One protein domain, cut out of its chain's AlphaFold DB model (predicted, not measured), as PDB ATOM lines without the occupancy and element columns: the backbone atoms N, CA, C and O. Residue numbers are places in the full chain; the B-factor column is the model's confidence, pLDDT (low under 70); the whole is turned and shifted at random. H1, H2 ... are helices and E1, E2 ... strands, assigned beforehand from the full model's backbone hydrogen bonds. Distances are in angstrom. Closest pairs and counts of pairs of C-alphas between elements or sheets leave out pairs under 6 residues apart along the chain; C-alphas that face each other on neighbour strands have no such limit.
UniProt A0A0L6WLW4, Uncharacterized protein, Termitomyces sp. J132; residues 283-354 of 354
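What this domain is: This is residues 283 to 354 of the 354 residues of an uncharacterized protein of Termitomyces sp. J132 (UniProt A0A0L6WLW4). Look first for a short two-stranded hairpin, E1 and E2, with three short helices gathered about it; H1 and H2 make a V, and H3 leads into E1. From this small body residues 346 to 354 stick out as a free tail, which makes much of the length. The printed part has 72 residues, with three named helices and two named strands in the order H1, H2, H3, E1, E2; the sheet's order is E1 - E2, antiparallel. The class is mostly helix, though under half of the residues are in named elements. The whole is only just compact, close to loose, with a radius of gyration of the C-alphas of 13.3 A, and elongated, spanning 49 by 28 by 19 A.

Where its parts are: Find C-alpha 318 at (43.172, -4.324, 77.070), where E1 begins; it runs through residues 318 to 320, 6.8 A. E2, residues 333 to 335, covers 6.9 A and ends at C-alpha 335, (43.790, -1.186, 80.318). H3, residues 311 to 317, is 10.1 A long. H2, residues 299 to 307, is 12.2 A long. H1, residues 287 to 297, begins at C-alpha 287, (42.019, -0.408, 86.468), and runs 14.9 A.

How they stand to each other: E1 and E2 form a hairpin of antiparallel strands at 142 degrees; look for N 319 and O 334, 2.9 A apart, and N 334 and O 319, also 2.9 A. The closest C-alphas of H3 and E2 are those of Phe 317 and Val 335, 5.7 A apart. For H2 and E2 they are those of Asn 303 and Trp 333, 6.4 A. For H1 and E2 they are those of Asp 287 and Lys 334, 6.2 A. H1 and H2 touch, closest at the C-alphas of Ala 294 and Thr 302, 5.8 A, and run opposite ways at a steep tilt of 54 degrees. H2 and H3 are close but not clearly touching, with the C-alphas of Val 306 and Leu 314 closest at 7.6 A. H1 and H3 are apart. In H1, H2 and H3 every O i to N i+4 pair is within hydrogen-bond range.

The domain as a whole: The C-alphas of Pro 325 and Lys 354 are the two farthest apart, 48.9 A. Without residues 346 to 354, which stand free, the body spans 25 by 24 by 19 A. The printed part has no cut. The link from E1 to E2, with 12 residues between them, is long. The mean pLDDT of the printed part is 82.1; look to residues 344 to 354 for values under 70.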
ATOM      1  N   THR A 283      34.440   3.387  76.150       79.62
ATOM      2  CA  THR A 283      35.587   3.847  76.943       79.62
ATOM      3  C   THR A 283      35.789   2.856  78.095       79.62
ATOM      4  O   THR A 283      34.851   2.645  78.876       79.62
ATOM      5  N   PRO A 284      36.958   2.205  78.204       85.94
ATOM      6  CA  PRO A 284      37.173   1.182  79.215       85.94
ATOM      7  C   PRO A 284      37.116   1.785  80.620       85.94
ATOM      8  O   PRO A 284      37.536   2.922  80.845       85.94
ATOM      9  N   ILE A 285      36.601   1.017  81.582       86.56
ATOM     10  CA  ILE A 285      36.672   1.401  82.996       86.56
ATOM     11  C   ILE A 285      38.136   1.308  83.452       86.56
ATOM     12  O   ILE A 285      38.824   0.349  83.085       86.56
ATOM     13  N   SER A 286      38.606   2.291  84.221       91.25
ATOM     14  CA  SER A 286      39.971   2.326  84.753       91.25
ATOM     15  C   SER A 286      40.290   1.076  85.573       91.25
ATOM     16  O   SER A 286      39.399   0.425  86.125       91.25
ATOM     17  N   ASP A 287      41.572   0.718  85.641       92.94
ATOM     18  CA  ASP A 287      42.019  -0.408  86.468       92.94
ATOM     19  C   ASP A 287      41.620  -0.181  87.933       92.94
ATOM     20  O   ASP A 287      40.985  -1.047  88.522       92.94
ATOM     21  N   GLU A 288      41.857   1.020  88.469       92.12
ATOM     22  CA  GLU A 288      41.499   1.408  89.842       92.12
ATOM     23  C   GLU A 288      40.014   1.182  90.158       92.12
ATOM     24  O   GLU A 288      39.672   0.504  91.128       92.12
ATOM     25  N   SER A 289      39.109   1.686  89.316       87.69
ATOM     26  CA  SER A 289      37.681   1.545  89.589       87.69
ATOM     27  C   SER A 289      37.190   0.105  89.377       87.69
ATOM     28  O   SER A 289      36.243  -0.332  90.037       87.69
ATOM     29  N   ARG A 290      37.842  -0.674  88.498       90.56
ATOM     30  CA  ARG A 290      37.567  -2.113  88.351       90.56
ATOM     31  C   ARG A 290      38.071  -2.922  89.541       90.56
ATOM     32  O   ARG A 290      37.405  -3.880  89.929       90.56
ATOM     33  N   GLU A 291      39.200  -2.547  90.136       91.50
ATOM     34  CA  GLU A 291      39.684  -3.139  91.385       91.50
ATOM     35  C   GLU A 291      38.714  -2.861  92.535       91.50
ATOM     36  O   GLU A 291      38.353  -3.778  93.273       91.50
ATOM     37  N   GLU A 292      38.227  -1.626  92.659       88.38
ATOM     38  CA  GLU A 292      37.209  -1.269  93.649       88.38
ATOM     39  C   GLU A 292      35.916  -2.077  93.455       88.38
ATOM     40  O   GLU A 292      35.395  -2.674  94.400       88.38
ATOM     41  N   GLN A 293      35.427  -2.182  92.216       83.38
ATOM     42  CA  GLN A 293      34.260  -2.999  91.894       83.38
ATOM     43  C   GLN A 293      34.483  -4.477  92.245       83.38
ATOM     44  O   GLN A 293      33.602  -5.118  92.826       83.38
ATOM     45  N   ALA A 294      35.658  -5.019  91.922       86.62
ATOM     46  CA  ALA A 294      36.012  -6.407  92.193       86.62
ATOM     47  C   ALA A 294      36.057  -6.722  93.696       86.62
ATOM     48  O   ALA A 294      35.659  -7.821  94.089       86.62
ATOM     49  N   ARG A 295      36.451  -5.762  94.546       86.25
ATOM     50  CA  ARG A 295      36.368  -5.906  96.013       86.25
ATOM     51  C   ARG A 295      34.927  -6.103  96.495       86.25
ATOM     52  O   ARG A 295      34.712  -6.840  97.451       86.25
ATOM     53  N   ASN A 296      33.952  -5.510  95.803       81.75
ATOM     54  CA  ASN A 296      32.532  -5.581  96.161       81.75
ATOM     55  C   ASN A 296      31.767  -6.737  95.489       81.75
ATOM     56  O   ASN A 296      30.763  -7.199  96.024       81.75
ATOM     57  N   SER A 297      32.212  -7.208  94.318       75.50
ATOM     58  CA  SER A 297      31.454  -8.154  93.473       75.50
ATOM     59  C   SER A 297      32.209  -9.434  93.083       75.50
ATOM     60  O   SER A 297      31.599 -10.340  92.523       75.50
ATOM     61  N   ARG A 298      33.471  -9.581  93.517       89.94
ATOM     62  CA  ARG A 298      34.435 -10.670  93.233       89.94
ATOM     63  C   ARG A 298      35.211 -10.486  91.924       89.94
ATOM     64  O   ARG A 298      34.647 -10.217  90.867       89.94
ATOM     65  N   TRP A 299      36.522 -10.734  91.994       90.44
ATOM     66  CA  TRP A 299      37.478 -10.589  90.888       90.44
ATOM     67  C   TRP A 299      37.106 -11.362  89.620       90.44
ATOM     68  O   TRP A 299      37.207 -10.808  88.524       90.44
ATOM     69  N   TYR A 300      36.617 -12.600  89.751       90.81
ATOM     70  CA  TYR A 300      36.293 -13.421  88.583       90.81
ATOM     71  C   TYR A 300      35.152 -12.822  87.744       90.81
ATOM     72  O   TYR A 300      35.193 -12.917  86.521       90.81
ATOM     73  N   LEU A 301      34.163 -12.153  88.361       85.50
ATOM     74  CA  LEU A 301      33.082 -11.491  87.620       85.50
ATOM     75  C   LEU A 301      33.617 -10.300  86.826       85.50
ATOM     76  O   LEU A 301      33.316 -10.171  85.638       85.50
ATOM     77  N   THR A 302      34.468  -9.477  87.444       88.12
ATOM     78  CA  THR A 302      35.119  -8.347  86.770       88.12
ATOM     79  C   THR A 302      35.991  -8.824  85.605       88.12
ATOM     80  O   THR A 302      35.867  -8.304  84.496       88.12
ATOM     81  N   ASN A 303      36.814  -9.856  85.810       92.00
ATOM     82  CA  ASN A 303      37.655 -10.436  84.758       92.00
ATOM     83  C   ASN A 303      36.826 -11.037  83.618       92.00
ATOM     84  O   ASN A 303      37.096 -10.756  82.448       92.00
ATOM     85  N   ARG A 304      35.779 -11.803  83.946       90.69
ATOM     86  CA  ARG A 304      34.877 -12.416  82.965       90.69
ATOM     87  C   ARG A 304      34.121 -11.369  82.148       90.69
ATOM     88  O   ARG A 304      33.954 -11.554  80.947       90.69
ATOM     89  N   SER A 305      33.721 -10.253  82.763       87.94
ATOM     90  CA  SER A 305      33.054  -9.152  82.054       87.94
ATOM     91  C   SER A 305      33.914  -8.570  80.927       87.94
ATOM     92  O   SER A 305      33.392  -8.214  79.875       87.94
ATOM     93  N   VAL A 306      35.237  -8.514  81.120       89.88
ATOM     94  CA  VAL A 306      36.183  -8.017  80.114       89.88
ATOM     95  C   VAL A 306      36.489  -9.110  79.103       89.88
ATOM     96  O   VAL A 306      36.422  -8.850  77.911       89.88
ATOM     97  N   ALA A 307      36.744 -10.339  79.560       90.62
ATOM     98  CA  ALA A 307      37.034 -11.482  78.695       90.62
ATOM     99  C   ALA A 307      35.909 -11.786  77.687       90.62
ATOM    100  O   ALA A 307      36.187 -12.267  76.593       90.62
ATOM    101  N   ASN A 308      34.655 -11.483  78.041       88.44
ATOM    102  CA  ASN A 308      33.495 -11.655  77.166       88.44
ATOM    103  C   ASN A 308      33.314 -10.523  76.133       88.44
ATOM    104  O   ASN A 308      32.361 -10.567  75.355       88.44
ATOM    105  N   ARG A 309      34.171  -9.492  76.128       85.19
ATOM    106  CA  ARG A 309      34.098  -8.409  75.136       85.19
ATOM    107  C   ARG A 309      34.545  -8.892  73.751       85.19
ATOM    108  O   ARG A 309      35.334  -9.833  73.656       85.19
ATOM    109  N   PRO A 310      34.094  -8.235  72.667       84.00
ATOM    110  CA  PRO A 310      34.551  -8.556  71.319       84.00
ATOM    111  C   PRO A 310      36.080  -8.490  71.190       84.00
ATOM    112  O   PRO A 310      36.720  -7.595  71.743       84.00
ATOM    113  N   THR A 311      36.669  -9.388  70.394       85.94
ATOM    114  CA  THR A 311      38.130  -9.493  70.208       85.94
ATOM    115  C   THR A 311      38.778  -8.163  69.829       85.94
ATOM    116  O   THR A 311      39.795  -7.790  70.403       85.94
ATOM    117  N   HIS A 312      38.155  -7.399  68.931       81.94
ATOM    118  CA  HIS A 312      38.671  -6.097  68.510       81.94
ATOM    119  C   HIS A 312      38.676  -5.056  69.645       81.94
ATOM    120  O   HIS A 312      39.501  -4.147  69.643       81.94
ATOM    121  N   GLU A 313      37.768  -5.163  70.620       85.00
ATOM    122  CA  GLU A 313      37.750  -4.293  71.797       85.00
ATOM    123  C   GLU A 313      38.872  -4.681  72.770       85.00
ATOM    124  O   GLU A 313      39.610  -3.814  73.246       85.00
ATOM    125  N   LEU A 314      39.052  -5.986  73.006       90.31
ATOM    126  CA  LEU A 314      40.164  -6.521  73.794       90.31
ATOM    127  C   LEU A 314      41.511  -6.092  73.209       90.31
ATOM    128  O   LEU A 314      42.327  -5.502  73.911       90.31
ATOM    129  N   GLU A 315      41.715  -6.307  71.910       90.31
ATOM    130  CA  GLU A 315      42.934  -5.924  71.198       90.31
ATOM    131  C   GLU A 315      43.175  -4.418  71.209       90.31
ATOM    132  O   GLU A 315      44.326  -3.981  71.209       90.31
ATOM    133  N   ARG A 316      42.124  -3.597  71.232       88.44
ATOM    134  CA  ARG A 316      42.275  -2.143  71.236       88.44
ATOM    135  C   ARG A 316      42.591  -1.591  72.622       88.44
ATOM    136  O   ARG A 316      43.457  -0.728  72.735       88.44
ATOM    137  N   PHE A 317      41.905  -2.067  73.659       93.50
ATOM    138  CA  PHE A 317      41.906  -1.402  74.966       93.50
ATOM    139  C   PHE A 317      42.595  -2.170  76.078       93.50
ATOM    140  O   PHE A 317      43.021  -1.542  77.044       93.50
ATOM    141  N   TYR A 318      42.738  -3.486  75.960       95.44
ATOM    142  CA  TYR A 318      43.172  -4.324  77.070       95.44
ATOM    143  C   TYR A 318      44.415  -5.147  76.730       95.44
ATOM    144  O   TYR A 318      44.695  -5.476  75.580       95.44
ATOM    145  N   TYR A 319      45.186  -5.490  77.752       96.00
ATOM    146  CA  TYR A 319      46.190  -6.543  77.678       96.00
ATOM    147  C   TYR A 319      46.001  -7.498  78.851       96.00
ATOM    148  O   TYR A 319      45.474  -7.118  79.900       96.00
ATOM    149  N   ARG A 320      46.412  -8.752  78.658       95.00
ATOM    150  CA  ARG A 320      46.363  -9.747  79.722       95.00
ATOM    151  C   ARG A 320      47.603  -9.611  80.605       95.00
ATOM    152  O   ARG A 320      48.722  -9.726  80.114       95.00
ATOM    153  N   ASP A 321      47.405  -9.360  81.892       95.62
ATOM    154  CA  ASP A 321      48.472  -9.343  82.886       95.62
ATOM    155  C   ASP A 321      48.772 -10.776  83.335       95.62
ATOM    156  O   ASP A 321      48.048 -11.379  84.126       95.62
ATOM    157  N   HIS A 322      49.856 -11.331  82.802       93.81
ATOM    158  CA  HIS A 322      50.296 -12.688  83.112       93.81
ATOM    159  C   HIS A 322      50.903 -12.833  84.515       93.81
ATOM    160  O   HIS A 322      51.156 -13.959  84.939       93.81
ATOM    161  N   SER A 323      51.130 -11.732  85.244       94.31
ATOM    162  CA  SER A 323      51.591 -11.787  86.638       94.31
ATOM    163  C   SER A 323      50.482 -12.172  87.623       94.31
ATOM    164  O   SER A 323      50.785 -12.530  88.760       94.31
ATOM    165  N   VAL A 324      49.213 -12.143  87.195       92.50
ATOM    166  CA  VAL A 324      48.048 -12.529  88.001       92.50
ATOM    167  C   VAL A 324      47.630 -13.963  87.637       92.50
ATOM    168  O   VAL A 324      46.953 -14.170  86.625       92.50
ATOM    169  N   PRO A 325      48.017 -14.978  88.435       86.56
ATOM    170  CA  PRO A 325      47.892 -16.381  88.040       86.56
ATOM    171  C   PRO A 325      46.452 -16.907  88.082       86.56
ATOM    172  O   PRO A 325      46.131 -17.859  87.376       86.56
ATOM    173  N   ASP A 326      45.582 -16.291  88.886       88.75
ATOM    174  CA  ASP A 326      44.214 -16.749  89.138       88.75
ATOM    175  C   ASP A 326      43.227 -15.576  88.982       88.75
ATOM    176  O   ASP A 326      43.471 -14.452  89.428       88.75
ATOM    177  N   GLU A 327      42.108 -15.829  88.302       88.00
ATOM    178  CA  GLU A 327      41.050 -14.850  88.043       88.00
ATOM    179  C   GLU A 327      40.315 -14.381  89.311       88.00
ATOM    180  O   GLU A 327      39.575 -13.397  89.257       88.00
ATOM    181  N   ASN A 328      40.533 -15.047  90.448       90.88
ATOM    182  CA  ASN A 328      39.925 -14.752  91.743       90.88
ATOM    183  C   ASN A 328      40.757 -13.829  92.647       90.88
ATOM    184  O   ASN A 328      40.261 -13.445  93.705       90.88
ATOM    185  N   VAL A 329      41.993 -13.477  92.274       90.62
ATOM    186  CA  VAL A 329      42.936 -12.746  93.156       90.62
ATOM    187  C   VAL A 329      43.366 -11.372  92.637       90.62
ATOM    188  O   VAL A 329      43.975 -10.614  93.388       90.62
ATOM    189  N   GLY A 330      43.037 -11.010  91.394       91.94
ATOM    190  CA  GLY A 330      43.368  -9.698  90.830       91.94
ATOM    191  C   GLY A 330      42.824  -9.490  89.418       91.94
ATOM    192  O   GLY A 330      42.198 -10.385  88.847       91.94
ATOM    193  N   LEU A 331      43.067  -8.314  88.828       93.62
ATOM    194  CA  LEU A 331      42.705  -8.044  87.431       93.62
ATOM    195  C   LEU A 331      43.657  -8.768  86.473       93.62
ATOM    196  O   LEU A 331      44.820  -8.397  86.351       93.62
ATOM    197  N   GLN A 332      43.142  -9.746  85.728       95.06
ATOM    198  CA  GLN A 332      43.871 -10.375  84.623       95.06
ATOM    199  C   GLN A 332      43.857  -9.527  83.354       95.06
ATOM    200  O   GLN A 332      44.723  -9.697  82.507       95.06
ATOM    201  N   TRP A 333      42.881  -8.632  83.189       94.75
ATOM    202  CA  TRP A 333      42.782  -7.756  82.023       94.75
ATOM    203  C   TRP A 333      42.983  -6.306  82.441       94.75
ATOM    204  O   TRP A 333      42.092  -5.714  83.052       94.75
ATOM    205  N   LYS A 334      44.119  -5.711  82.079       95.62
ATOM    206  CA  LYS A 334      44.455  -4.313  82.381       95.62
ATOM    207  C   LYS A 334      44.262  -3.420  81.170       95.62
ATOM    208  O   LYS A 334      44.409  -3.878  80.035       95.62
ATOM    209  N   VAL A 335      43.898  -2.163  81.403       95.50
ATOM    210  CA  VAL A 335      43.790  -1.186  80.318       95.50
ATOM    211  C   VAL A 335      45.192  -0.864  79.801       95.50
ATOM    212  O   VAL A 335      46.128  -0.667  80.573       95.50
ATOM    213  N   LYS A 336      45.361  -0.826  78.476       95.94
ATOM    214  CA  LYS A 336      46.639  -0.472  77.851       95.94
ATOM    215  C   LYS A 336      47.075   0.948  78.245       95.94
ATOM    216  O   LYS A 336      46.228   1.836  78.353       95.94
ATOM    217  N   PRO A 337      48.389   1.203  78.386       92.94
ATOM    218  CA  PRO A 337      48.892   2.551  78.625       92.94
ATOM    219  C   PRO A 337      48.378   3.546  77.573       92.94
ATOM    220  O   PRO A 337      48.274   3.206  76.394       92.94
ATOM    221  N   ASN A 338      48.094   4.779  77.997       89.62
ATOM    222  CA  ASN A 338      47.597   5.887  77.161       89.62
ATOM    223  C   ASN A 338      46.181   5.717  76.582       89.62
ATOM    224  O   ASN A 338      45.723   6.574  75.825       89.62
ATOM    225  N   VAL A 339      45.458   4.655  76.937       88.69
ATOM    226  CA  VAL A 339      44.027   4.560  76.637       88.69
ATOM    227  C   VAL A 339      43.258   5.401  77.652       88.69
ATOM    228  O   VAL A 339      43.425   5.238  78.858       88.69
ATOM    229  N   LYS A 340      42.398   6.304  77.168       87.94
ATOM    230  CA  LYS A 340      41.499   7.074  78.034       87.94
ATOM    231  C   LYS A 340      40.538   6.117  78.744       87.94
ATOM    232  O   LYS A 340      39.889   5.304  78.089       87.94
ATOM    233  N   THR A 341      40.428   6.247  80.060       87.19
ATOM    234  CA  THR A 341      39.536   5.434  80.895       87.19
ATOM    235  C   THR A 341      38.411   6.260  81.501       87.19
ATOM    236  O   THR A 341      38.499   7.486  81.560       87.19
ATOM    237  N   ARG A 342      37.374   5.579  81.994       77.62
ATOM    238  CA  ARG A 342      36.309   6.159  82.827       77.62
ATOM    239  C   ARG A 342      36.246   5.483  84.208       77.62
ATOM    240  O   ARG A 342      36.668   4.332  84.311       77.62
ATOM    241  N   PRO A 343      35.730   6.137  85.256       75.94
ATOM    242  CA  PRO A 343      35.431   5.471  86.526       75.94
ATOM    243  C   PRO A 343      34.236   4.500  86.406       75.94
ATOM    244  O   PRO A 343      33.471   4.561  85.441       75.94
ATOM    245  N   THR A 344      34.073   3.579  87.368       63.69
ATOM    246  CA  THR A 344      32.963   2.588  87.399       63.69
ATOM    247  C   THR A 344      31.603   3.257  87.603       63.69
ATOM    248  O   THR A 344      30.587   2.770  87.115       63.69
ATOM    249  N   LEU A 345      31.598   4.394  88.293       55.00
ATOM    250  CA  LEU A 345      30.458   5.280  88.449       55.00
ATOM    251  C   LEU A 345      30.816   6.594  87.753       55.00
ATOM    252  O   LEU A 345      31.676   7.322  88.238       55.00
ATOM    253  N   GLU A 346      30.125   6.947  86.670       47.19
ATOM    254  CA  GLU A 346      29.932   8.359  86.303       47.19
ATOM    255  C   GLU A 346      28.976   9.003  87.335       47.19
ATOM    256  O   GLU A 346      27.923   9.555  87.016       47.19
ATOM    257  N   LEU A 347      29.335   8.926  88.621       41.72
ATOM    258  CA  LEU A 347      28.896   9.922  89.584       41.72
ATOM    259  C   LEU A 347      29.756  11.148  89.285       41.72
ATOM    260  O   LEU A 347      30.838  11.318  89.832       41.72
ATOM    261  N   PHE A 348      29.234  11.963  88.368       41.34
ATOM    262  CA  PHE A 348      29.631  13.345  88.131       41.34
ATOM    263  C   PHE A 348      30.977  13.511  87.403       41.34
ATOM    264  O   PHE A 348      32.043  13.602  88.006       41.34
ATOM    265  N   GLU A 349      30.922  13.699  86.076       38.56
ATOM    266  CA  GLU A 349      31.800  14.737  85.523       38.56
ATOM    267  C   GLU A 349      31.397  16.044  86.228       38.56
ATOM    268  O   GLU A 349      30.196  16.352  86.255       38.56
ATOM    269  N   PRO A 350      32.329  16.788  86.855       39.53
ATOM    270  CA  PRO A 350      31.993  18.089  87.401       39.53
ATOM    271  C   PRO A 350      31.396  18.925  86.274       39.53
ATOM    272  O   PRO A 350      31.927  18.970  85.160       39.53
ATOM    273  N   LEU A 351      30.249  19.532  86.572       40.12
ATOM    274  CA  LEU A 351      29.581  20.462  85.673       40.12
ATOM    275  C   LEU A 351      30.626  21.466  85.163       40.12
ATOM    276  O   LEU A 351      31.416  21.951  85.977       40.12
ATOM    277  N   PRO A 352      30.659  21.796  83.858       35.09
ATOM    278  CA  PRO A 352      31.487  22.902  83.406       35.09
ATOM    279  C   PRO A 352      31.100  24.143  84.216       35.09
ATOM    280  O   PRO A 352      29.917  24.491  84.291       35.09
ATOM    281  N   GLU A 353      32.086  24.752  84.876       33.69
ATOM    282  CA  GLU A 353      31.889  26.000  85.608       33.69
ATOM    283  C   GLU A 353      31.278  27.040  84.656       33.69
ATOM    284  O   GLU A 353      31.671  27.133  83.488       33.69
ATOM    285  N   LYS A 354      30.243  27.735  85.141       37.59
ATOM    286  CA  LYS A 354      29.473  28.721  84.373       37.59
ATOM    287  C   LYS A 354      30.312  29.901  83.912       37.59
ATOM    288  O   LYS A 354      31.113  30.400  84.732       37.59
TER     289      LYS A 354